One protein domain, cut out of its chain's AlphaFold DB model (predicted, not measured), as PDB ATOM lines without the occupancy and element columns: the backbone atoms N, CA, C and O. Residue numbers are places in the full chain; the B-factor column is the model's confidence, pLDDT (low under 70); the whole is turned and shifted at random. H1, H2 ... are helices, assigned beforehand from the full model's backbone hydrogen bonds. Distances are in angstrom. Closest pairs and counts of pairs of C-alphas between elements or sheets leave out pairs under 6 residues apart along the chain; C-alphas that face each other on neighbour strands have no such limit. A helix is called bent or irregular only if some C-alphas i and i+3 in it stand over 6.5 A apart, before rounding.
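What this domain is: This is residues 2 to 135 and 155 to 185 of the 335 residues of an uncharacterized protein of Parachlamydiales bacterium (UniProt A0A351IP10). What does the model look like at first sight? It is a long helical hairpin of H1 and the bent helix H2, and a second pair of helices, H3 and H4, packs side by side on one half of it, the half with H2b. The other half is H2a side by side with residues 29 to 51 of H1, with H3 and H4 apart from H2a, and at its tip residues 52 to 58 stick out. What is it made of, and how large is it? The printed part has 165 residues with four named helices, H1, H2, H3 and H4 in chain order, and no named strand, so its class is all helix. It is an extended rod with a radius of gyration of the C-alphas of 23.7 A and spans of 82 by 28 by 22 A.

How they stand to each other: How does H1, residues 4 to 51, meet the next helix? H2, residues 57 to 103, was assigned as one helix by its hydrogen bonds but is bent, with C-alphas 83 and 86 7.1 A apart, into H2a, residues 57 to 83, and H2b, residues 86 to 103, at a tilt of 36 degrees, only just steep. H1 and H2a form a hairpin and touch, closest at the C-alphas of Glu 43 and Phe 67, 6.5 A, at a shallow tilt of 17 degrees, opposite ways. H2b touches residues 7 to 22 of H1, closest at the C-alphas of Ile 11 and Cys 100, 6.6 A. Where do the last two helices stand? H3, residues 111 to 128, and H4, residues 155 to 182, touch with 30 pairs of C-alphas within 8 A, closest Ala 118 and Ala 172, 4.5 A, at a shallow tilt of 10 degrees, opposite ways. H1 touches H3, closest at the C-alphas of Ala 15 and Cys 124, 5.0 A, and H1 and H4 only just touch, with 3 pairs; these three form a bundle, helices grouped in mutual touch. H2b touches H4 at a steep tilt of 46 degrees, closest at the C-alphas of Leu 89 and Met 164, 6.4 A, while H2a is apart from H3 and H4. Are the helix backbones complete? Every O i to N i+4 pair is within hydrogen-bond range in H2a, H2b and H3, against 43 of 44 in H1 and 22 of 24 in H4.

Where its parts are: Where does H1 run? It goes from C-alpha 4 at (168.165, 89.172, 18.588) to C-alpha 51 at (163.385, 87.173, 88.371), 70.0 A. How long are the others? H2a is 39.2 A, H2b 26.0 A, H3 26.1 A and H4 42.6 A, ending at C-alpha 182 at (184.412, 71.876, 19.495); H4 is irregular, with C-alphas 156 and 159 7.9 A apart.

The domain as a whole: Which C-alphas are farthest apart? Those of Thr 55 and Thr 185, 84.2 A. Is the printed part cut? Residues 136 to 154 are not printed, and C-alphas 135 and 155 are 10.8 A apart across the cut, on the link from H3 to H4; the link from H1 to H2 is tight and that from H2 to H3 short. Where is confidence low? Residues 2 to 5 and residue 55 are under 70, and the mean pLDDT of the printed part is 91.1.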
ATOM      1  N   PHE A   2     165.551  84.768  13.209       51.69
ATOM      2  CA  PHE A   2     166.083  85.067  14.543       51.69
ATOM      3  C   PHE A   2     165.886  86.560  14.820       51.69
ATOM      4  O   PHE A   2     166.229  87.382  13.973       51.69
ATOM      5  N   GLN A   3     165.289  86.903  15.961       59.44
ATOM      6  CA  GLN A   3     165.103  88.284  16.404       59.44
ATOM      7  C   GLN A   3     165.966  88.499  17.655       59.44
ATOM      8  O   GLN A   3     165.485  88.264  18.766       59.44
ATOM      9  N   PRO A   4     167.234  88.929  17.488       66.00
ATOM     10  CA  PRO A   4     168.165  89.172  18.588       66.00
ATOM     11  C   PRO A   4     167.598  89.996  19.764       66.00
ATOM     12  O   PRO A   4     167.798  89.570  20.902       66.00
ATOM     13  N   PRO A   5     166.841  91.099  19.555       69.31
ATOM     14  CA  PRO A   5     166.355  91.906  20.680       69.31
ATOM     15  C   PRO A   5     165.287  91.182  21.516       69.31
ATOM     16  O   PRO A   5     165.339  91.206  22.741       69.31
ATOM     17  N   LEU A   6     164.374  90.447  20.874       70.94
ATOM     18  CA  LEU A   6     163.343  89.651  21.559       70.94
ATOM     19  C   LEU A   6     163.929  88.464  22.334       70.94
ATOM     20  O   LEU A   6     163.347  87.997  23.313       70.94
ATOM     21  N   PHE A   7     165.070  87.947  21.883       77.62
ATOM     22  CA  PHE A   7     165.811  86.907  22.586       77.62
ATOM     23  C   PHE A   7     166.483  87.455  23.854       77.62
ATOM     24  O   PHE A   7     166.332  86.865  24.925       77.62
ATOM     25  N   GLN A   8     167.152  88.607  23.755       83.19
ATOM     26  CA  GLN A   8     167.790  89.268  24.898       83.19
ATOM     27  C   GLN A   8     166.772  89.685  25.968       83.19
ATOM     28  O   GLN A   8     166.978  89.385  27.141       83.19
ATOM     29  N   GLU A   9     165.631  90.256  25.568       88.62
ATOM     30  CA  GLU A   9     164.549  90.639  26.487       88.62
ATOM     31  C   GLU A   9     164.035  89.439  27.306       88.62
ATOM     32  O   GLU A   9     163.795  89.524  28.513       88.62
ATOM     33  N   LYS A  10     163.901  88.268  26.669       91.25
ATOM     34  CA  LYS A  10     163.469  87.042  27.355       91.25
ATOM     35  C   LYS A  10     164.514  86.518  28.341       91.25
ATOM     36  O   LYS A  10     164.127  86.084  29.427       91.25
ATOM     37  N   ILE A  11     165.804  86.562  27.994       91.44
ATOM     38  CA  ILE A  11     166.889  86.207  28.926       91.44
ATOM     39  C   ILE A  11     166.856  87.133  30.137       91.44
ATOM     40  O   ILE A  11     166.900  86.656  31.271       91.44
ATOM     41  N   GLU A  12     166.733  88.439  29.907       93.31
ATOM     42  CA  GLU A  12     166.675  89.429  30.976       93.31
ATOM     43  C   GLU A  12     165.495  89.151  31.914       93.31
ATOM     44  O   GLU A  12     165.663  89.068  33.131       93.31
ATOM     45  N   LYS A  13     164.313  88.870  31.354       94.94
ATOM     46  CA  LYS A  13     163.129  88.479  32.127       94.94
ATOM     47  C   LYS A  13     163.366  87.223  32.968       94.94
ATOM     48  O   LYS A  13     162.917  87.158  34.117       94.94
ATOM     49  N   TYR A  14     164.055  86.216  32.431       95.50
ATOM     50  CA  TYR A  14     164.418  85.025  33.200       95.50
ATOM     51  C   TYR A  14     165.409  85.343  34.314       95.50
ATOM     52  O   TYR A  14     165.202  84.881  35.432       95.50
ATOM     53  N   ALA A  15     166.421  86.164  34.058       95.81
ATOM     54  CA  ALA A  15     167.394  86.564  35.064       95.81
ATOM     55  C   ALA A  15     166.760  87.414  36.184       95.81
ATOM     56  O   ALA A  15     166.994  87.149  37.363       95.81
ATOM     57  N   GLN A  16     165.859  88.345  35.857       95.50
ATOM     58  CA  GLN A  16     165.071  89.092  36.847       95.50
ATOM     59  C   GLN A  16     164.169  88.163  37.679       95.50
ATOM     60  O   GLN A  16     164.071  88.304  38.902       95.50
ATOM     61  N   ALA A  17     163.526  87.174  37.047       96.31
ATOM     62  CA  ALA A  17     162.735  86.169  37.758       96.31
ATOM     63  C   ALA A  17     163.607  85.306  38.689       96.31
ATOM     64  O   ALA A  17     163.192  84.999  39.810       96.31
ATOM     65  N   THR A  18     164.818  84.956  38.254       96.81
ATOM     66  CA  THR A  18     165.829  84.262  39.060       96.81
ATOM     67  C   THR A  18     166.235  85.099  40.271       96.81
ATOM     68  O   THR A  18     166.154  84.602  41.392       96.81
ATOM     69  N   LEU A  19     166.552  86.386  40.089       95.50
ATOM     70  CA  LEU A  19     166.857  87.309  41.187       95.50
ATOM     71  C   LEU A  19     165.685  87.437  42.171       95.50
ATOM     72  O   LEU A  19     165.887  87.442  43.385       95.50
ATOM     73  N   LYS A  20     164.439  87.492  41.682       94.62
ATOM     74  CA  LYS A  20     163.248  87.537  42.544       94.62
ATOM     75  C   LYS A  20     163.105  86.272  43.397       94.62
ATOM     76  O   LYS A  20     162.808  86.383  44.585       94.62
ATOM     77  N   ARG A  21     163.321  85.084  42.817       95.06
ATOM     78  CA  ARG A  21     163.297  83.806  43.556       95.06
ATOM     79  C   ARG A  21     164.445  83.722  44.562       95.06
ATOM     80  O   ARG A  21     164.192  83.376  45.712       95.06
ATOM     81  N   PHE A  22     165.655  84.115  44.161       95.12
ATOM     82  CA  PHE A  22     166.814  84.234  45.049       95.12
ATOM     83  C   PHE A  22     166.501  85.131  46.255       95.12
ATOM     84  O   PHE A  22     166.698  84.731  47.399       95.12
ATOM     85  N   ARG A  23     165.920  86.314  46.009       93.06
ATOM     86  CA  ARG A  23     165.519  87.243  47.071       93.06
ATOM     87  C   ARG A  23     164.455  86.664  47.999       93.06
ATOM     88  O   ARG A  23     164.521  86.837  49.206       93.06
ATOM     89  N   ALA A  24     163.442  85.990  47.463       91.31
ATOM     90  CA  ALA A  24     162.425  85.367  48.309       91.31
ATOM     91  C   ALA A  24     163.047  84.323  49.254       91.31
ATOM     92  O   ALA A  24     162.730  84.301  50.442       91.31
ATOM     93  N   MET A  25     163.975  83.520  48.728       90.38
ATOM     94  CA  MET A  25     164.691  82.491  49.473       90.38
ATOM     95  C   MET A  25     165.545  83.082  50.605       90.38
ATOM     96  O   MET A  25     165.353  82.700  51.756       90.38
ATOM     97  N   THR A  26     166.433  84.044  50.325       90.56
ATOM     98  CA  THR A  26     167.332  84.569  51.372       90.56
ATOM     99  C   THR A  26     166.639  85.549  52.336       90.56
ATOM    100  O   THR A  26     167.023  85.633  53.501       90.56
ATOM    101  N   ARG A  27     165.531  86.207  51.941       89.56
ATOM    102  CA  ARG A  27     164.663  86.965  52.877       89.56
ATOM    103  C   ARG A  27     164.032  86.078  53.932       89.56
ATOM    104  O   ARG A  27     163.968  86.479  55.089       89.56
ATOM    105  N   MET A  28     163.523  84.916  53.525       87.06
ATOM    106  CA  MET A  28     162.851  83.994  54.439       87.06
ATOM    107  C   MET A  28     163.783  83.585  55.583       87.06
ATOM    108  O   MET A  28     163.360  83.514  56.733       87.06
ATOM    109  N   GLU A  29     165.061  83.397  55.280       85.19
ATOM    110  CA  GLU A  29     166.062  83.064  56.281       85.19
ATOM    111  C   GLU A  29     166.427  84.248  57.187       85.19
ATOM    112  O   GLU A  29     166.483  84.098  58.406       85.19
ATOM    113  N   ALA A  30     166.622  85.443  56.624       87.44
ATOM    114  CA  ALA A  30     166.858  86.635  57.438       87.44
ATOM    115  C   ALA A  30     165.689  86.895  58.407       87.44
ATOM    116  O   ALA A  30     165.904  87.215  59.577       87.44
ATOM    117  N   LEU A  31     164.448  86.687  57.948       88.19
ATOM    118  CA  LEU A  31     163.253  86.743  58.791       88.19
ATOM    119  C   LEU A  31     163.252  85.650  59.863       88.19
ATOM    120  O   LEU A  31     162.908  85.938  61.004       88.19
ATOM    121  N   PHE A  32     163.666  84.424  59.532       90.69
ATOM    122  CA  PHE A  32     163.824  83.340  60.503       90.69
ATOM    123  C   PHE A  32     164.797  83.727  61.628       90.69
ATOM    124  O   PHE A  32     164.437  83.638  62.803       90.69
ATOM    125  N   HIS A  33     165.986  84.238  61.294       90.19
ATOM    126  CA  HIS A  33     166.956  84.695  62.293       90.19
ATOM    127  C   HIS A  33     166.413  85.835  63.157       90.19
ATOM    128  O   HIS A  33     166.564  85.814  64.380       90.19
ATOM    129  N   LEU A  34     165.744  86.808  62.537       90.56
ATOM    130  CA  LEU A  34     165.154  87.943  63.239       90.56
ATOM    131  C   LEU A  34     164.036  87.508  64.201       90.56
ATOM    132  O   LEU A  34     164.006  87.970  65.338       90.56
ATOM    133  N   LEU A  35     163.158  86.589  63.787       94.06
ATOM    134  CA  LEU A  35     162.078  86.065  64.628       94.06
ATOM    135  C   LEU A  35     162.615  85.322  65.857       94.06
ATOM    136  O   LEU A  35     162.157  85.583  66.966       94.06
ATOM    137  N   PHE A  36     163.607  84.443  65.685       93.81
ATOM    138  CA  PHE A  36     164.214  83.724  66.811       93.81
ATOM    139  C   PHE A  36     165.025  84.643  67.729       93.81
ATOM    140  O   PHE A  36     165.005  84.460  68.945       93.81
ATOM    141  N   SER A  37     165.688  85.662  67.176       91.31
ATOM    142  CA  SER A  37     166.380  86.677  67.971       91.31
ATOM    143  C   SER A  37     165.402  87.500  68.817       91.31
ATOM    144  O   SER A  37     165.645  87.690  70.007       91.31
ATOM    145  N   LEU A  38     164.271  87.925  68.241       94.81
ATOM    146  CA  LEU A  38     163.210  88.623  68.969       94.81
ATOM    147  C   LEU A  38     162.585  87.736  70.049       94.81
ATOM    148  O   LEU A  38     162.420  88.194  71.176       94.81
ATOM    149  N   LEU A  39     162.288  86.472  69.736       95.00
ATOM    150  CA  LEU A  39     161.747  85.519  70.706       95.00
ATOM    151  C   LEU A  39     162.710  85.333  71.888       95.00
ATOM    152  O   LEU A  39     162.316  85.519  73.038       95.00
ATOM    153  N   SER A  40     163.991  85.083  71.611       91.81
ATOM    154  CA  SER A  40     165.015  84.946  72.649       91.81
ATOM    155  C   SER A  40     165.164  86.221  73.488       91.81
ATOM    156  O   SER A  40     165.245  86.152  74.714       91.81
ATOM    157  N   LEU A  41     165.113  87.406  72.865       94.00
ATOM    158  CA  LEU A  41     165.130  88.680  73.587       94.00
ATOM    159  C   LEU A  41     163.911  88.823  74.508       94.00
ATOM    160  O   LEU A  41     164.065  89.241  75.655       94.00
ATOM    161  N   THR A  42     162.712  88.457  74.041       93.25
ATOM    162  CA  THR A  42     161.504  88.503  74.878       93.25
ATOM    163  C   THR A  42     161.582  87.541  76.059       93.25
ATOM    164  O   THR A  42     161.212  87.926  77.166       93.25
ATOM    165  N   GLU A  43     162.132  86.339  75.866       92.94
ATOM    166  CA  GLU A  43     162.363  85.367  76.940       92.94
ATOM    167  C   GLU A  43     163.363  85.897  77.974       92.94
ATOM    168  O   GLU A  43     163.115  85.789  79.174       92.94
ATOM    169  N   ILE A  44     164.453  86.535  77.533       90.62
ATOM    170  CA  ILE A  44     165.458  87.145  78.417       90.62
ATOM    171  C   ILE A  44     164.858  88.309  79.213       90.62
ATOM    172  O   ILE A  44     165.046  88.389  80.427       90.62
ATOM    173  N   VAL A  45     164.118  89.211  78.560       90.50
ATOM    174  CA  VAL A  45     163.468  90.347  79.236       90.50
ATOM    175  C   VAL A  45     162.429  89.852  80.241       90.50
ATOM    176  O   VAL A  45     162.390  90.343  81.370       90.50
ATOM    177  N   PHE A  46     161.621  88.857  79.869       88.00
ATOM    178  CA  PHE A  46     160.671  88.220  80.778       88.00
ATOM    179  C   PHE A  46     161.391  87.593  81.977       88.00
ATOM    180  O   PHE A  46     161.020  87.838  83.123       88.00
ATOM    181  N   PHE A  47     162.474  86.854  81.735       87.31
ATOM    182  CA  PHE A  47     163.271  86.263  82.802       87.31
ATOM    183  C   PHE A  47     163.802  87.332  83.764       87.31
ATOM    184  O   PHE A  47     163.592  87.206  84.962       87.31
ATOM    185  N   ILE A  48     164.415  88.411  83.262       86.12
ATOM    186  CA  ILE A  48     164.999  89.481  84.091       86.12
ATOM    187  C   ILE A  48     163.928  90.237  84.888       86.12
ATOM    188  O   ILE A  48     164.102  90.475  86.082       86.12
ATOM    189  N   THR A  49     162.822  90.617  84.243       84.81
ATOM    190  CA  THR A  49     161.759  91.416  84.878       84.81
ATOM    191  C   THR A  49     161.056  90.658  85.996       84.81
ATOM    192  O   THR A  49     160.779  91.231  87.049       84.81
ATOM    193  N   PHE A  50     160.814  89.363  85.804       80.31
ATOM    194  CA  PHE A  50     160.123  88.534  86.785       80.31
ATOM    195  C   PHE A  50     161.068  87.768  87.719       80.31
ATOM    196  O   PHE A  50     160.593  87.199  88.699       80.31
ATOM    197  N   PHE A  51     162.391  87.830  87.512       81.00
ATOM    198  CA  PHE A  51     163.385  87.173  88.371       81.00
ATOM    199  C   PHE A  51     163.203  87.525  89.851       81.00
ATOM    200  O   PHE A  51     163.196  86.645  90.706       81.00
ATOM    201  N   SER A  52     162.981  88.809  90.148       71.81
ATOM    202  CA  SER A  52     162.781  89.290  91.521       71.81
ATOM    203  C   SER A  52     161.421  88.904  92.124       71.81
ATOM    204  O   SER A  52     161.243  89.036  93.333       71.81
ATOM    205  N   PHE A  53     160.461  88.462  91.305       71.19
ATOM    206  CA  PHE A  53     159.094  88.114  91.712       71.19
ATOM    207  C   PHE A  53     158.828  86.603  91.688       71.19
ATOM    208  O   PHE A  53     157.789  86.158  92.179       71.19
ATOM    209  N   PHE A  54     159.748  85.798  91.145       71.31
ATOM    210  CA  PHE A  54     159.642  84.343  91.158       71.31
ATOM    211  C   PHE A  54     159.898  83.794  92.564       71.31
ATOM    212  O   PHE A  54     160.998  83.389  92.923       71.31
ATOM    213  N   THR A  55     158.838  83.738  93.364       66.56
ATOM    214  CA  THR A  55     158.827  83.063  94.669       66.56
ATOM    215  C   THR A  55     158.707  81.541  94.536       66.56
ATOM    216  O   THR A  55     159.022  80.808  95.473       66.56
ATOM    217  N   HIS A  56     158.289  81.046  93.363       76.38
ATOM    218  CA  HIS A  56     158.116  79.624  93.069       76.38
ATOM    219  C   HIS A  56     159.213  79.093  92.139       76.38
ATOM    220  O   HIS A  56     159.336  79.514  90.988       76.38
ATOM    221  N   THR A  57     159.956  78.093  92.617       83.50
ATOM    222  CA  THR A  57     161.043  77.414  91.887       83.50
ATOM    223  C   THR A  57     160.593  76.775  90.569       83.50
ATOM    224  O   THR A  57     161.379  76.679  89.629       83.50
ATOM    225  N   SER A  58     159.321  76.380  90.467       84.81
ATOM    226  CA  SER A  58     158.740  75.789  89.260       84.81
ATOM    227  C   SER A  58     158.674  76.769  88.088       84.81
ATOM    228  O   SER A  58     159.007  76.393  86.969       84.81
ATOM    229  N   ILE A  59     158.291  78.029  88.326       82.00
ATOM    230  CA  ILE A  59     158.152  79.034  87.261       82.00
ATOM    231  C   ILE A  59     159.522  79.338  86.651       82.00
ATOM    232  O   ILE A  59     159.664  79.351  85.429       82.00
ATOM    233  N   LEU A  60     160.549  79.472  87.495       83.44
ATOM    234  CA  LEU A  60     161.930  79.651  87.053       83.44
ATOM    235  C   LEU A  60     162.394  78.473  86.183       83.44
ATOM    236  O   LEU A  60     162.933  78.685  85.096       83.44
ATOM    237  N   ALA A  61     162.111  77.236  86.603       86.12
ATOM    238  CA  ALA A  61     162.434  76.046  85.821       86.12
ATOM    239  C   ALA A  61     161.728  76.027  84.451       86.12
ATOM    240  O   ALA A  61     162.370  75.723  83.449       86.12
ATOM    241  N   PHE A  62     160.445  76.403  84.378       88.44
ATOM    242  CA  PHE A  62     159.713  76.481  83.107       88.44
ATOM    243  C   PHE A  62     160.250  77.571  82.177       88.44
ATOM    244  O   PHE A  62     160.397  77.319  80.983       88.44
ATOM    245  N   THR A  63     160.588  78.756  82.698       86.44
ATOM    246  CA  THR A  63     161.187  79.824  81.876       86.44
ATOM    247  C   THR A  63     162.536  79.414  81.300       86.44
ATOM    248  O   THR A  63     162.802  79.634  80.121       86.44
ATOM    249  N   LEU A  64     163.358  78.744  82.109       87.50
ATOM    250  CA  LEU A  64     164.657  78.252  81.686       87.50
ATOM    251  C   LEU A  64     164.512  77.124  80.654       87.50
ATOM    252  O   LEU A  64     165.216  77.114  79.647       87.50
ATOM    253  N   ALA A  65     163.564  76.204  80.862       92.06
ATOM    254  CA  ALA A  65     163.243  75.154  79.901       92.06
ATOM    255  C   ALA A  65     162.750  75.725  78.559       92.06
ATOM    256  O   ALA A  65     163.161  75.232  77.511       92.06
ATOM    257  N   GLY A  66     161.924  76.778  78.584       91.19
ATOM    258  CA  GLY A  66     161.489  77.505  77.388       91.19
ATOM    259  C   GLY A  66     162.667  78.081  76.603       91.19
ATOM    260  O   GLY A  66     162.802  77.794  75.418       91.19
ATOM    261  N   PHE A  67     163.585  78.772  77.283       91.00
ATOM    262  CA  PHE A  67     164.798  79.307  76.659       91.00
ATOM    263  C   PHE A  67     165.658  78.212  76.005       91.00
ATOM    264  O   PHE A  67     166.086  78.347  74.857       91.00
ATOM    265  N   PHE A  68     165.877  77.090  76.703       93.94
ATOM    266  CA  PHE A  68     166.603  75.952  76.134       93.94
ATOM    267  C   PHE A  68     165.883  75.347  74.928       93.94
ATOM    268  O   PHE A  68     166.542  74.994  73.950       93.94
ATOM    269  N   LEU A  69     164.552  75.251  74.963       95.31
ATOM    270  CA  LEU A  69     163.764  74.755  73.840       95.31
ATOM    271  C   LEU A  69     163.876  75.686  72.628       95.31
ATOM    272  O   LEU A  69     164.092  75.201  71.516       95.31
ATOM    273  N   THR A  70     163.780  77.001  72.826       95.25
ATOM    274  CA  THR A  70     163.925  78.005  71.763       95.25
ATOM    275  C   THR A  70     165.322  77.961  71.153       95.25
ATOM    276  O   THR A  70     165.453  77.875  69.930       95.25
ATOM    277  N   ALA A  71     166.369  77.919  71.983       93.75
ATOM    278  CA  ALA A  71     167.751  77.793  71.528       93.75
ATOM    279  C   ALA A  71     167.990  76.483  70.758       93.75
ATOM    280  O   ALA A  71     168.581  76.490  69.678       93.75
ATOM    281  N   PHE A  72     167.493  75.356  71.269       96.44
ATOM    282  CA  PHE A  72     167.634  74.057  70.614       96.44
ATOM    283  C   PHE A  72     166.879  74.000  69.279       96.44
ATOM    284  O   PHE A  72     167.427  73.553  68.271       96.44
ATOM    285  N   THR A  73     165.650  74.522  69.244       95.38
ATOM    286  CA  THR A  73     164.833  74.610  68.024       95.38
ATOM    287  C   THR A  73     165.506  75.495  66.978       95.38
ATOM    288  O   THR A  73     165.578  75.115  65.809       95.38
ATOM    289  N   TYR A  74     166.059  76.639  67.397       95.12
ATOM    290  CA  TYR A  74     166.840  77.515  66.529       95.12
ATOM    291  C   TYR A  74     168.025  76.778  65.906       95.12
ATOM    292  O   TYR A  74     168.185  76.818  64.691       95.12
ATOM    293  N   LEU A  75     168.828  76.074  66.710       94.38
ATOM    294  CA  LEU A  75     170.013  75.364  66.223       94.38
ATOM    295  C   LEU A  75     169.658  74.263  65.216       94.38
ATOM    296  O   LEU A  75     170.313  74.162  64.181       94.38
ATOM    297  N   ILE A  76     168.605  73.480  65.476       94.25
ATOM    298  CA  ILE A  76     168.141  72.437  64.546       94.25
ATOM    299  C   ILE A  76     167.709  73.048  63.214       94.25
ATOM    300  O   ILE A  76     168.149  72.602  62.153       94.25
ATOM    301  N   LEU A  77     166.846  74.064  63.258       92.38
ATOM    302  CA  LEU A  77     166.326  74.690  62.044       92.38
ATOM    303  C   LEU A  77     167.427  75.440  61.289       92.38
ATOM    304  O   LEU A  77     167.492  75.359  60.065       92.38
ATOM    305  N   HIS A  78     168.335  76.106  62.000       90.69
ATOM    306  CA  HIS A  78     169.492  76.756  61.399       90.69
ATOM    307  C   HIS A  78     170.391  75.750  60.673       90.69
ATOM    308  O   HIS A  78     170.749  75.979  59.518       90.69
ATOM    309  N   PHE A  79     170.693  74.607  61.298       90.75
ATOM    310  CA  PHE A  79     171.473  73.541  60.668       90.75
ATOM    311  C   PHE A  79     170.770  72.965  59.429       90.75
ATOM    312  O   PHE A  79     171.409  72.715  58.401       90.75
ATOM    313  N   TYR A  80     169.446  72.801  59.495       90.00
ATOM    314  CA  TYR A  80     168.630  72.370  58.361       90.00
ATOM    315  C   TYR A  80     168.722  73.353  57.187       90.00
ATOM    316  O   TYR A  80     169.031  72.941  56.067       90.00
ATOM    317  N   PHE A  81     168.532  74.654  57.437       87.06
ATOM    318  CA  PHE A  81     168.665  75.678  56.399       87.06
ATOM    319  C   PHE A  81     170.082  75.713  55.830       87.06
ATOM    320  O   PHE A  81     170.249  75.677  54.612       87.06
ATOM    321  N   GLN A  82     171.107  75.696  56.686       87.25
ATOM    322  CA  GLN A  82     172.506  75.697  56.262       87.25
ATOM    323  C   GLN A  82     172.839  74.514  55.343       87.25
ATOM    324  O   GLN A  82     173.567  74.693  54.366       87.25
ATOM    325  N   SER A  83     172.281  73.334  55.618       87.75
ATOM    326  CA  SER A  83     172.502  72.131  54.810       87.75
ATOM    327  C   SER A  83     171.820  72.201  53.438       87.75
ATOM    328  O   SER A  83     172.371  71.705  52.460       87.75
ATOM    329  N   GLN A  84     170.651  72.842  53.335       89.31
ATOM    330  CA  GLN A  84     169.905  72.947  52.072       89.31
ATOM    331  C   GLN A  84     170.370  74.075  51.152       89.31
ATOM    332  O   GLN A  84     170.204  73.981  49.935       89.31
ATOM    333  N   LYS A  85     170.946  75.150  51.698       87.81
ATOM    334  CA  LYS A  85     171.358  76.331  50.919       87.81
ATOM    335  C   LYS A  85     172.169  76.019  49.658       87.81
ATOM    336  O   LYS A  85     171.824  76.562  48.606       87.81
ATOM    337  N   PRO A  86     173.240  75.199  49.710       91.44
ATOM    338  CA  PRO A  86     174.068  74.967  48.528       91.44
ATOM    339  C   PRO A  86     173.268  74.316  47.398       91.44
ATOM    340  O   PRO A  86     173.424  74.682  46.232       91.44
ATOM    341  N   GLU A  87     172.364  73.398  47.747       92.94
ATOM    342  CA  GLU A  87     171.479  72.726  46.802       92.94
ATOM    343  C   GLU A  87     170.440  73.692  46.224       92.94
ATOM    344  O   GLU A  87     170.223  73.703  45.015       92.94
ATOM    345  N   GLN A  88     169.850  74.568  47.043       94.00
ATOM    346  CA  GLN A  88     168.892  75.573  46.572       94.00
ATOM    347  C   GLN A  88     169.525  76.567  45.588       94.00
ATOM    348  O   GLN A  88     168.936  76.853  44.544       94.00
ATOM    349  N   LEU A  89     170.739  77.055  45.877       95.75
ATOM    350  CA  LEU A  89     171.484  77.941  44.973       95.75
ATOM    351  C   LEU A  89     171.824  77.244  43.654       95.75
ATOM    352  O   LEU A  89     171.594  77.796  42.578       95.75
ATOM    353  N   THR A  90     172.314  76.007  43.737       96.25
ATOM    354  CA  THR A  90     172.655  75.203  42.558       96.25
ATOM    355  C   THR A  90     171.411  74.889  41.726       96.25
ATOM    356  O   THR A  90     171.425  75.005  40.504       96.25
ATOM    357  N   SER A  91     170.290  74.569  42.375       96.94
ATOM    358  CA  SER A  91     169.003  74.350  41.715       96.94
ATOM    359  C   SER A  91     168.519  75.605  40.992       96.94
ATOM    360  O   SER A  91     168.092  75.529  39.843       96.94
ATOM    361  N   LEU A  92     168.659  76.782  41.610       97.12
ATOM    362  CA  LEU A  92     168.271  78.046  40.997       97.12
ATOM    363  C   LEU A  92     169.136  78.397  39.775       97.12
ATOM    364  O   LEU A  92     168.610  78.846  38.753       97.12
ATOM    365  N   GLN A  93     170.448  78.170  39.864       98.06
ATOM    366  CA  GLN A  93     171.372  78.339  38.743       98.06
ATOM    367  C   GLN A  93     171.036  77.371  37.597       98.06
ATOM    368  O   GLN A  93     170.960  77.791  36.437       98.06
ATOM    369  N   ARG A  94     170.768  76.100  37.910       97.81
ATOM    370  CA  ARG A  94     170.365  75.081  36.934       97.81
ATOM    371  C   ARG A  94     169.039  75.427  36.257       97.81
ATOM    372  O   ARG A  94     168.971  75.404  35.033       97.81
ATOM    373  N   ASP A  95     168.024  75.825  37.022       97.88
ATOM    374  CA  ASP A  95     166.723  76.268  36.505       97.88
ATOM    375  C   ASP A  95     166.870  77.422  35.502       97.88
ATOM    376  O   ASP A  95     166.207  77.443  34.463       97.88
ATOM    377  N   PHE A  96     167.721  78.406  35.810       97.94
ATOM    378  CA  PHE A  96     168.009  79.513  34.896       97.94
ATOM    379  C   PHE A  96     168.702  79.022  33.618       97.94
ATOM    380  O   PHE A  96     168.315  79.413  32.514       97.94
ATOM    381  N   THR A  97     169.689  78.139  33.770       97.06
ATOM    382  CA  THR A  97     170.494  77.607  32.665       97.06
ATOM    383  C   THR A  97     169.641  76.775  31.707       97.06
ATOM    384  O   THR A  97     169.703  77.000  30.502       97.06
ATOM    385  N   GLU A  98     168.779  75.884  32.211       96.25
ATOM    386  CA  GLU A  98     167.867  75.089  31.372       96.25
ATOM    387  C   GLU A  98     166.862  75.974  30.623       96.25
ATOM    388  O   GLU A  98     166.657  75.804  29.424       96.25
ATOM    389  N   LYS A  99     166.299  76.999  31.280       95.69
ATOM    390  CA  LYS A  99     165.402  77.953  30.604       95.69
ATOM    391  C   LYS A  99     166.090  78.709  29.473       95.69
ATOM    392  O   LYS A  99     165.465  78.964  28.444       95.69
ATOM    393  N   CYS A 100     167.354  79.089  29.656       94.62
ATOM    394  CA  CYS A 100     168.139  79.722  28.599       94.62
ATOM    395  C   CYS A 100     168.464  78.722  27.485       94.62
ATOM    396  O   CYS A 100     168.322  79.057  26.312       94.62
ATOM    397  N   ARG A 101     168.817  77.483  27.839       93.56
ATOM    398  CA  ARG A 101     169.100  76.400  26.893       93.56
ATOM    399  C   ARG A 101     167.917  76.104  25.973       93.56
ATOM    400  O   ARG A 101     168.127  75.913  24.780       93.56
ATOM    401  N   ASP A 102     166.698  76.098  26.505       91.56
ATOM    402  CA  ASP A 102     165.473  75.878  25.725       91.56
ATOM    403  C   ASP A 102     165.085  77.083  24.860       91.56
ATOM    404  O   ASP A 102     164.405  76.940  23.845       91.56
ATOM    405  N   LEU A 103     165.510  78.284  25.258       92.44
ATOM    406  CA  LEU A 103     165.240  79.519  24.531       92.44
ATOM    407  C   LEU A 103     166.210  79.740  23.358       92.44
ATOM    408  O   LEU A 103     165.833  80.367  22.365       92.44
ATOM    409  N   ILE A 104     167.458  79.279  23.481       91.12
ATOM    410  CA  ILE A 104     168.503  79.464  22.470       91.12
ATOM    411  C   ILE A 104     168.152  78.664  21.202       91.12
ATOM    412  O   ILE A 104     168.015  77.446  21.265       91.12
ATOM    413  N   PRO A 105     168.062  79.312  20.025       88.31
ATOM    414  CA  PRO A 105     167.620  78.659  18.789       88.31
ATOM    415  C   PRO A 105     168.713  77.828  18.098       88.31
ATOM    416  O   PRO A 105     168.456  77.225  17.060       88.31
ATOM    417  N   TYR A 106     169.936  77.830  18.629       89.62
ATOM    418  CA  TYR A 106     171.050  77.040  18.112       89.62
ATOM    419  C   TYR A 106     170.985  75.599  18.613       89.62
ATOM    420  O   TYR A 106     170.593  75.345  19.754       89.62
ATOM    421  N   ASN A 107     171.451  74.664  17.782       89.75
ATOM    422  CA  ASN A 107     171.532  73.249  18.133       89.75
ATOM    423  C   ASN A 107     172.320  73.056  19.433       89.75
ATOM    424  O   ASN A 107     173.419  73.603  19.584       89.75
ATOM    425  N   ARG A 108     171.770  72.263  20.358       89.25
ATOM    426  CA  ARG A 108     172.435  71.940  21.627       89.25
ATOM    427  C   ARG A 108     173.819  71.348  21.354       89.25
ATOM    428  O   ARG A 108     173.957  70.476  20.501       89.25
ATOM    429  N   GLY A 109     174.821  71.843  22.074       88.50
ATOM    430  CA  GLY A 109     176.213  71.420  21.915       88.50
ATOM    431  C   GLY A 109     176.982  72.110  20.783       88.50
ATOM    432  O   GLY A 109     178.168  71.858  20.631       88.50
ATOM    433  N   SER A 110     176.349  72.972  19.975       92.88
ATOM    434  CA  SER A 110     177.078  73.762  18.969       92.88
ATOM    435  C   SER A 110     177.882  74.901  19.604       92.88
ATOM    436  O   SER A 110     177.529  75.408  20.669       92.88
ATOM    437  N   SER A 111     178.928  75.365  18.919       92.50
ATOM    438  CA  SER A 111     179.760  76.483  19.379       92.50
ATOM    439  C   SER A 111     178.941  77.751  19.668       92.50
ATOM    440  O   SER A 111     179.043  78.332  20.747       92.50
ATOM    441  N   GLN A 112     178.037  78.140  18.762       92.12
ATOM    442  CA  GLN A 112     177.153  79.295  18.962       92.12
ATOM    443  C   GLN A 112     176.180  79.096  20.130       92.12
ATOM    444  O   GLN A 112     175.807  80.067  20.791       92.12
ATOM    445  N   HIS A 113     175.768  77.853  20.402       93.88
ATOM    446  CA  HIS A 113     174.917  77.538  21.545       93.88
ATOM    447  C   HIS A 113     175.655  77.768  22.869       93.88
ATOM    448  O   HIS A 113     175.133  78.487  23.721       93.88
ATOM    449  N   HIS A 114     176.872  77.234  23.013       96.44
ATOM    450  CA  HIS A 114     177.704  77.440  24.205       96.44
ATOM    451  C   HIS A 114     178.020  78.922  24.436       96.44
ATOM    452  O   HIS A 114     177.802  79.431  25.536       96.44
ATOM    453  N   LEU A 115     178.415  79.651  23.386       94.44
ATOM    454  CA  LEU A 115     178.657  81.098  23.460       94.44
ATOM    455  C   LEU A 115     177.413  81.882  23.899       94.44
ATOM    456  O   LEU A 115     177.489  82.743  24.777       94.44
ATOM    457  N   SER A 116     176.248  81.573  23.324       93.81
ATOM    458  CA  SER A 116     174.991  82.249  23.676       93.81
ATOM    459  C   SER A 116     174.571  81.967  25.117       93.81
ATOM    460  O   SER A 116     174.040  82.852  25.791       93.81
ATOM    461  N   LEU A 117     174.813  80.746  25.601       96.44
ATOM    462  CA  LEU A 117     174.501  80.352  26.968       96.44
ATOM    463  C   LEU A 117     175.450  81.015  27.976       96.44
ATOM    464  O   LEU A 117     174.977  81.556  28.975       96.44
ATOM    465  N   ALA A 118     176.752  81.067  27.680       97.19
ATOM    466  CA  ALA A 118     177.727  81.820  28.469       97.19
ATOM    467  C   ALA A 118     177.347  83.309  28.557       97.19
ATOM    468  O   ALA A 118     177.310  83.879  29.647       97.19
ATOM    469  N   HIS A 119     176.954  83.921  27.435       95.44
ATOM    470  CA  HIS A 119     176.483  85.308  27.419       95.44
ATOM    471  C   HIS A 119     175.218  85.517  28.270       95.44
ATOM    472  O   HIS A 119     175.131  86.479  29.033       95.44
ATOM    473  N   ALA A 120     174.251  84.595  28.209       96.62
ATOM    474  CA  ALA A 120     173.062  84.649  29.060       96.62
ATOM    475  C   ALA A 120     173.411  84.572  30.559       96.62
ATOM    476  O   ALA A 120     172.813  85.279  31.374       96.62
ATOM    477  N   LEU A 121     174.401  83.751  30.925       98.25
ATOM    478  CA  LEU A 121     174.915  83.653  32.292       98.25
ATOM    479  C   LEU A 121     175.578  84.959  32.740       98.25
ATOM    480  O   LEU A 121     175.290  85.415  33.846       98.25
ATOM    481  N   TYR A 122     176.373  85.614  31.888       97.31
ATOM    482  CA  TYR A 122     176.943  86.932  32.199       97.31
ATOM    483  C   TYR A 122     175.872  88.003  32.404       97.31
ATOM    484  O   TYR A 122     175.955  88.763  33.368       97.31
ATOM    485  N   ASN A 123     174.825  88.018  31.578       95.12
ATOM    486  CA  ASN A 123     173.698  88.940  31.762       95.12
ATOM    487  C   ASN A 123     172.998  88.704  33.108       95.12
ATOM    488  O   ASN A 123     172.613  89.651  33.795       95.12
ATOM    489  N   CYS A 124     172.884  87.443  33.531       97.06
ATOM    490  CA  CYS A 124     172.375  87.109  34.855       97.06
ATOM    491  C   CYS A 124     173.302  87.624  35.967       97.06
ATOM    492  O   CYS A 124     172.830  88.280  36.890       97.06
ATOM    493  N   VAL A 125     174.619  87.417  35.858       97.50
ATOM    494  CA  VAL A 125     175.604  87.957  36.818       97.50
ATOM    495  C   VAL A 125     175.508  89.482  36.917       97.50
ATOM    496  O   VAL A 125     175.510  90.012  38.028       97.50
ATOM    497  N   ALA A 126     175.355  90.182  35.789       95.31
ATOM    498  CA  ALA A 126     175.196  91.634  35.748       95.31
ATOM    499  C   ALA A 126     173.931  92.104  36.486       95.31
ATOM    500  O   ALA A 126     173.981  93.073  37.236       95.31
ATOM    501  N   ILE A 127     172.814  91.380  36.369       94.62
ATOM    502  CA  ILE A 127     171.581  91.677  37.121       94.62
ATOM    503  C   ILE A 127     171.766  91.484  38.633       94.62
ATOM    504  O   ILE A 127     171.138  92.180  39.429       94.62
ATOM    505  N   PHE A 128     172.627  90.552  39.045       93.75
ATOM    506  CA  PHE A 128     172.976  90.343  40.451       93.75
ATOM    507  C   PHE A 128     173.997  91.361  40.976       93.75
ATOM    508  O   PHE A 128     174.173  91.457  42.190       93.75
ATOM    509  N   HIS A 129     174.664  92.122  40.106       90.25
ATOM    510  CA  HIS A 129     175.673  93.094  40.508       90.25
ATOM    511  C   HIS A 129     175.082  94.163  41.444       90.25
ATOM    512  O   HIS A 129     173.991  94.691  41.209       90.25
ATOM    513  N   SER A 130     175.803  94.431  42.535       85.56
ATOM    514  CA  SER A 130     175.476  95.408  43.584       85.56
ATOM    515  C   SER A 130     174.118  95.225  44.277       85.56
ATOM    516  O   SER A 130     173.713  96.064  45.084       85.56
ATOM    517  N   GLN A 131     173.408  94.116  44.037       90.00
ATOM    518  CA  GLN A 131     172.101  93.860  44.650       90.00
ATOM    519  C   GLN A 131     172.197  93.590  46.162       90.00
ATOM    520  O   GLN A 131     171.173  93.647  46.848       90.00
ATOM    521  N   GLU A 132     173.401  93.332  46.683       86.12
ATOM    522  CA  GLU A 132     173.705  93.159  48.106       86.12
ATOM    523  C   GLU A 132     173.399  94.413  48.940       86.12
ATOM    524  O   GLU A 132     173.004  94.283  50.098       86.12
ATOM    525  N   TYR A 133     173.481  95.615  48.366       86.94
ATOM    526  CA  TYR A 133     173.187  96.871  49.073       86.94
ATOM    527  C   TYR A 133     171.710  97.284  48.987       86.94
ATOM    528  O   TYR A 133     171.198  97.955  49.879       86.94
ATOM    529  N   PHE A 134     170.999  96.854  47.941       85.50
ATOM    530  CA  PHE A 134     169.632  97.301  47.627       85.50
ATOM    531  C   PHE A 134     168.573  96.240  47.919       85.50
ATOM    532  O   PHE A 134     167.536  96.142  47.258       85.50
ATOM    533  N   TYR A 135     168.847  95.387  48.897       81.81
ATOM    534  CA  TYR A 135     167.993  94.254  49.188       81.81
ATOM    535  C   TYR A 135     166.707  94.661  49.922       81.81
ATOM    536  O   TYR A 135     165.654  94.050  49.702       81.81
ATOM    537  N   TRP A 155     175.662  93.125  54.904       90.00
ATOM    538  CA  TRP A 155     176.067  92.247  56.005       90.00
ATOM    539  C   TRP A 155     175.254  90.944  56.066       90.00
ATOM    540  O   TRP A 155     175.825  89.882  56.299       90.00
ATOM    541  N   SER A 156     173.948  91.009  55.790       87.38
ATOM    542  CA  SER A 156     173.056  89.847  55.842       87.38
ATOM    543  C   SER A 156     173.108  88.940  54.608       87.38
ATOM    544  O   SER A 156     172.810  87.760  54.752       87.38
ATOM    545  N   HIS A 157     173.384  89.470  53.410       91.06
ATOM    546  CA  HIS A 157     173.116  88.750  52.147       91.06
ATOM    547  C   HIS A 157     174.316  88.618  51.209       91.06
ATOM    548  O   HIS A 157     174.209  87.951  50.175       91.06
ATOM    549  N   TRP A 158     175.446  89.260  51.515       92.69
ATOM    550  CA  TRP A 158     176.585  89.312  50.596       92.69
ATOM    551  C   TRP A 158     177.114  87.918  50.236       92.69
ATOM    552  O   TRP A 158     177.471  87.688  49.083       92.69
ATOM    553  N   LYS A 159     177.151  86.980  51.192       93.50
ATOM    554  CA  LYS A 159     177.785  85.666  51.022       93.50
ATOM    555  C   LYS A 159     177.026  84.809  50.013       93.50
ATOM    556  O   LYS A 159     177.620  84.218  49.116       93.50
ATOM    557  N   GLU A 160     175.708  84.773  50.132       93.81
ATOM    558  CA  GLU A 160     174.792  84.040  49.267       93.81
ATOM    559  C   GLU A 160     174.794  84.636  47.861       93.81
ATOM    560  O   GLU A 160     174.790  83.905  46.871       93.81
ATOM    561  N   LEU A 161     174.845  85.965  47.767       94.88
ATOM    562  CA  LEU A 161     174.878  86.667  46.491       94.88
ATOM    563  C   LEU A 161     176.227  86.459  45.792       94.88
ATOM    564  O   LEU A 161     176.257  86.122  44.609       94.88
ATOM    565  N   HIS A 162     177.337  86.567  46.523       96.06
ATOM    566  CA  HIS A 162     178.671  86.227  46.033       96.06
ATOM    567  C   HIS A 162     178.717  84.773  45.547       96.06
ATOM    568  O   HIS A 162     179.162  84.519  44.431       96.06
ATOM    569  N   LYS A 163     178.174  83.823  46.323       96.94
ATOM    570  CA  LYS A 163     178.128  82.409  45.926       96.94
ATOM    571  C   LYS A 163     177.276  82.177  44.676       96.94
ATOM    572  O   LYS A 163     177.655  81.382  43.823       96.94
ATOM    573  N   MET A 164     176.150  82.873  44.536       97.75
ATOM    574  CA  MET A 164     175.321  82.786  43.334       97.75
ATOM    575  C   MET A 164     176.061  83.319  42.095       97.75
ATOM    576  O   MET A 164     176.047  82.664  41.054       97.75
ATOM    577  N   LYS A 165     176.752  84.466  42.214       98.00
ATOM    578  CA  LYS A 165     177.613  85.017  41.149       98.00
ATOM    579  C   LYS A 165     178.731  84.032  40.779       98.00
ATOM    580  O   LYS A 165     178.948  83.781  39.598       98.00
ATOM    581  N   GLU A 166     179.373  83.420  41.776       98.38
ATOM    582  CA  GLU A 166     180.413  82.398  41.589       98.38
ATOM    583  C   GLU A 166     179.879  81.195  40.794       98.38
ATOM    584  O   GLU A 166     180.494  80.804  39.806       98.38
ATOM    585  N   LEU A 167     178.717  80.644  41.165       98.50
ATOM    586  CA  LEU A 167     178.105  79.501  40.470       98.50
ATOM    587  C   LEU A 167     177.752  79.818  39.008       98.50
ATOM    588  O   LEU A 167     177.965  78.988  38.126       98.50
ATOM    589  N   LEU A 168     177.227  81.017  38.735       98.56
ATOM    590  CA  LEU A 168     176.902  81.450  37.373       98.56
ATOM    591  C   LEU A 168     178.162  81.591  36.504       98.56
ATOM    592  O   LEU A 168     178.167  81.133  35.363       98.56
ATOM    593  N   LEU A 169     179.232  82.181  37.047       98.69
ATOM    594  CA  LEU A 169     180.514  82.313  36.345       98.69
ATOM    595  C   LEU A 169     181.192  80.956  36.131       98.69
ATOM    596  O   LEU A 169     181.716  80.707  35.050       98.69
ATOM    597  N   GLN A 170     181.133  80.055  37.115       98.56
ATOM    598  CA  GLN A 170     181.632  78.684  36.980       98.56
ATOM    599  C   GLN A 170     180.898  77.923  35.872       98.56
ATOM    600  O   GLN A 170     181.546  77.250  35.071       98.56
ATOM    601  N   GLN A 171     179.574  78.078  35.763       98.62
ATOM    602  CA  GLN A 171     178.835  77.507  34.639       98.62
ATOM    603  C   GLN A 171     179.261  78.134  33.308       98.62
ATOM    604  O   GLN A 171     179.453  77.405  32.343       98.62
ATOM    605  N   ALA A 172     179.444  79.456  33.239       98.56
ATOM    606  CA  ALA A 172     179.867  80.117  32.003       98.56
ATOM    607  C   ALA A 172     181.256  79.635  31.543       98.56
ATOM    608  O   ALA A 172     181.464  79.387  30.360       98.56
ATOM    609  N   ILE A 173     182.182  79.432  32.485       98.75
ATOM    610  CA  ILE A 173     183.492  78.816  32.230       98.75
ATOM    611  C   ILE A 173     183.330  77.385  31.702       98.75
ATOM    612  O   ILE A 173     184.011  77.011  30.751       98.75
ATOM    613  N   GLN A 174     182.411  76.595  32.267       98.44
ATOM    614  CA  GLN A 174     182.140  75.245  31.770       98.44
ATOM    615  C   GLN A 174     181.636  75.256  30.322       98.44
ATOM    616  O   GLN A 174     182.087  74.440  29.522       98.44
ATOM    617  N   GLU A 175     180.748  76.187  29.962       98.25
ATOM    618  CA  GLU A 175     180.286  76.334  28.575       98.25
ATOM    619  C   GLU A 175     181.440  76.689  27.624       98.25
ATOM    620  O   GLU A 175     181.504  76.156  26.519       98.25
ATOM    621  N   HIS A 176     182.394  77.519  28.058       98.44
ATOM    622  CA  HIS A 176     183.598  77.815  27.270       98.44
ATOM    623  C   HIS A 176     184.548  76.620  27.143       98.44
ATOM    624  O   HIS A 176     185.161  76.439  26.094       98.44
ATOM    625  N   TYR A 177     184.642  75.756  28.155       98.25
ATOM    626  CA  TYR A 177     185.379  74.499  28.008       98.25
ATOM    627  C   TYR A 177     184.737  73.577  26.969       98.25
ATOM    628  O   TYR A 177     185.451  72.987  26.159       98.25
ATOM    629  N   GLU A 178     183.407  73.459  26.950       97.75
ATOM    630  CA  GLU A 178     182.716  72.688  25.906       97.75
ATOM    631  C   GLU A 178     182.851  73.342  24.520       97.75
ATOM    632  O   GLU A 178     183.057  72.645  23.527       97.75
ATOM    633  N   LEU A 179     182.834  74.676  24.445       97.31
ATOM    634  CA  LEU A 179     183.119  75.421  23.219       97.31
ATOM    635  C   LEU A 179     184.504  75.082  22.656       97.31
ATOM    636  O   LEU A 179     184.611  74.721  21.487       97.31
ATOM    637  N   ILE A 180     185.553  75.156  23.477       97.25
ATOM    638  CA  ILE A 180     186.931  74.886  23.042       97.25
ATOM    639  C   ILE A 180     187.088  73.433  22.586       97.25
ATOM    640  O   ILE A 180     187.785  73.177  21.611       97.25
ATOM    641  N   LYS A 181     186.390  72.466  23.196       96.88
ATOM    642  CA  LYS A 181     186.396  71.077  22.693       96.88
ATOM    643  C   LYS A 181     185.870  70.969  21.257       96.88
ATOM    644  O   LYS A 181     186.339  70.110  20.514       96.88
ATOM    645  N   ASN A 182     184.926  71.826  20.864       94.94
ATOM    646  CA  ASN A 182     184.412  71.876  19.495       94.94
ATOM    647  C   ASN A 182     185.351  72.627  18.538       94.94
ATOM    648  O   ASN A 182     185.428  72.275  17.361       94.94
ATOM    649  N   ILE A 183     186.031  73.670  19.025       96.00
ATOM    650  CA  ILE A 183     186.899  74.559  18.237       96.00
ATOM    651  C   ILE A 183     188.234  74.844  18.962       96.00
ATOM    652  O   ILE A 183     188.480  75.964  19.400       96.00
ATOM    653  N   PRO A 184     189.136  73.849  19.080       94.44
ATOM    654  CA  PRO A 184     190.287  73.916  19.992       94.44
ATOM    655  C   PRO A 184     191.410  74.863  19.562       94.44
ATOM    656  O   PRO A 184     192.328  75.105  20.333       94.44
ATOM    657  N   THR A 185     191.389  75.352  18.325       93.12
ATOM    658  CA  THR A 185     192.396  76.281  17.792       93.12
ATOM    659  C   THR A 185     191.844  77.692  17.608       93.12
ATOM    660  O   THR A 185     192.518  78.540  17.028       93.12
TER     661      THR A 185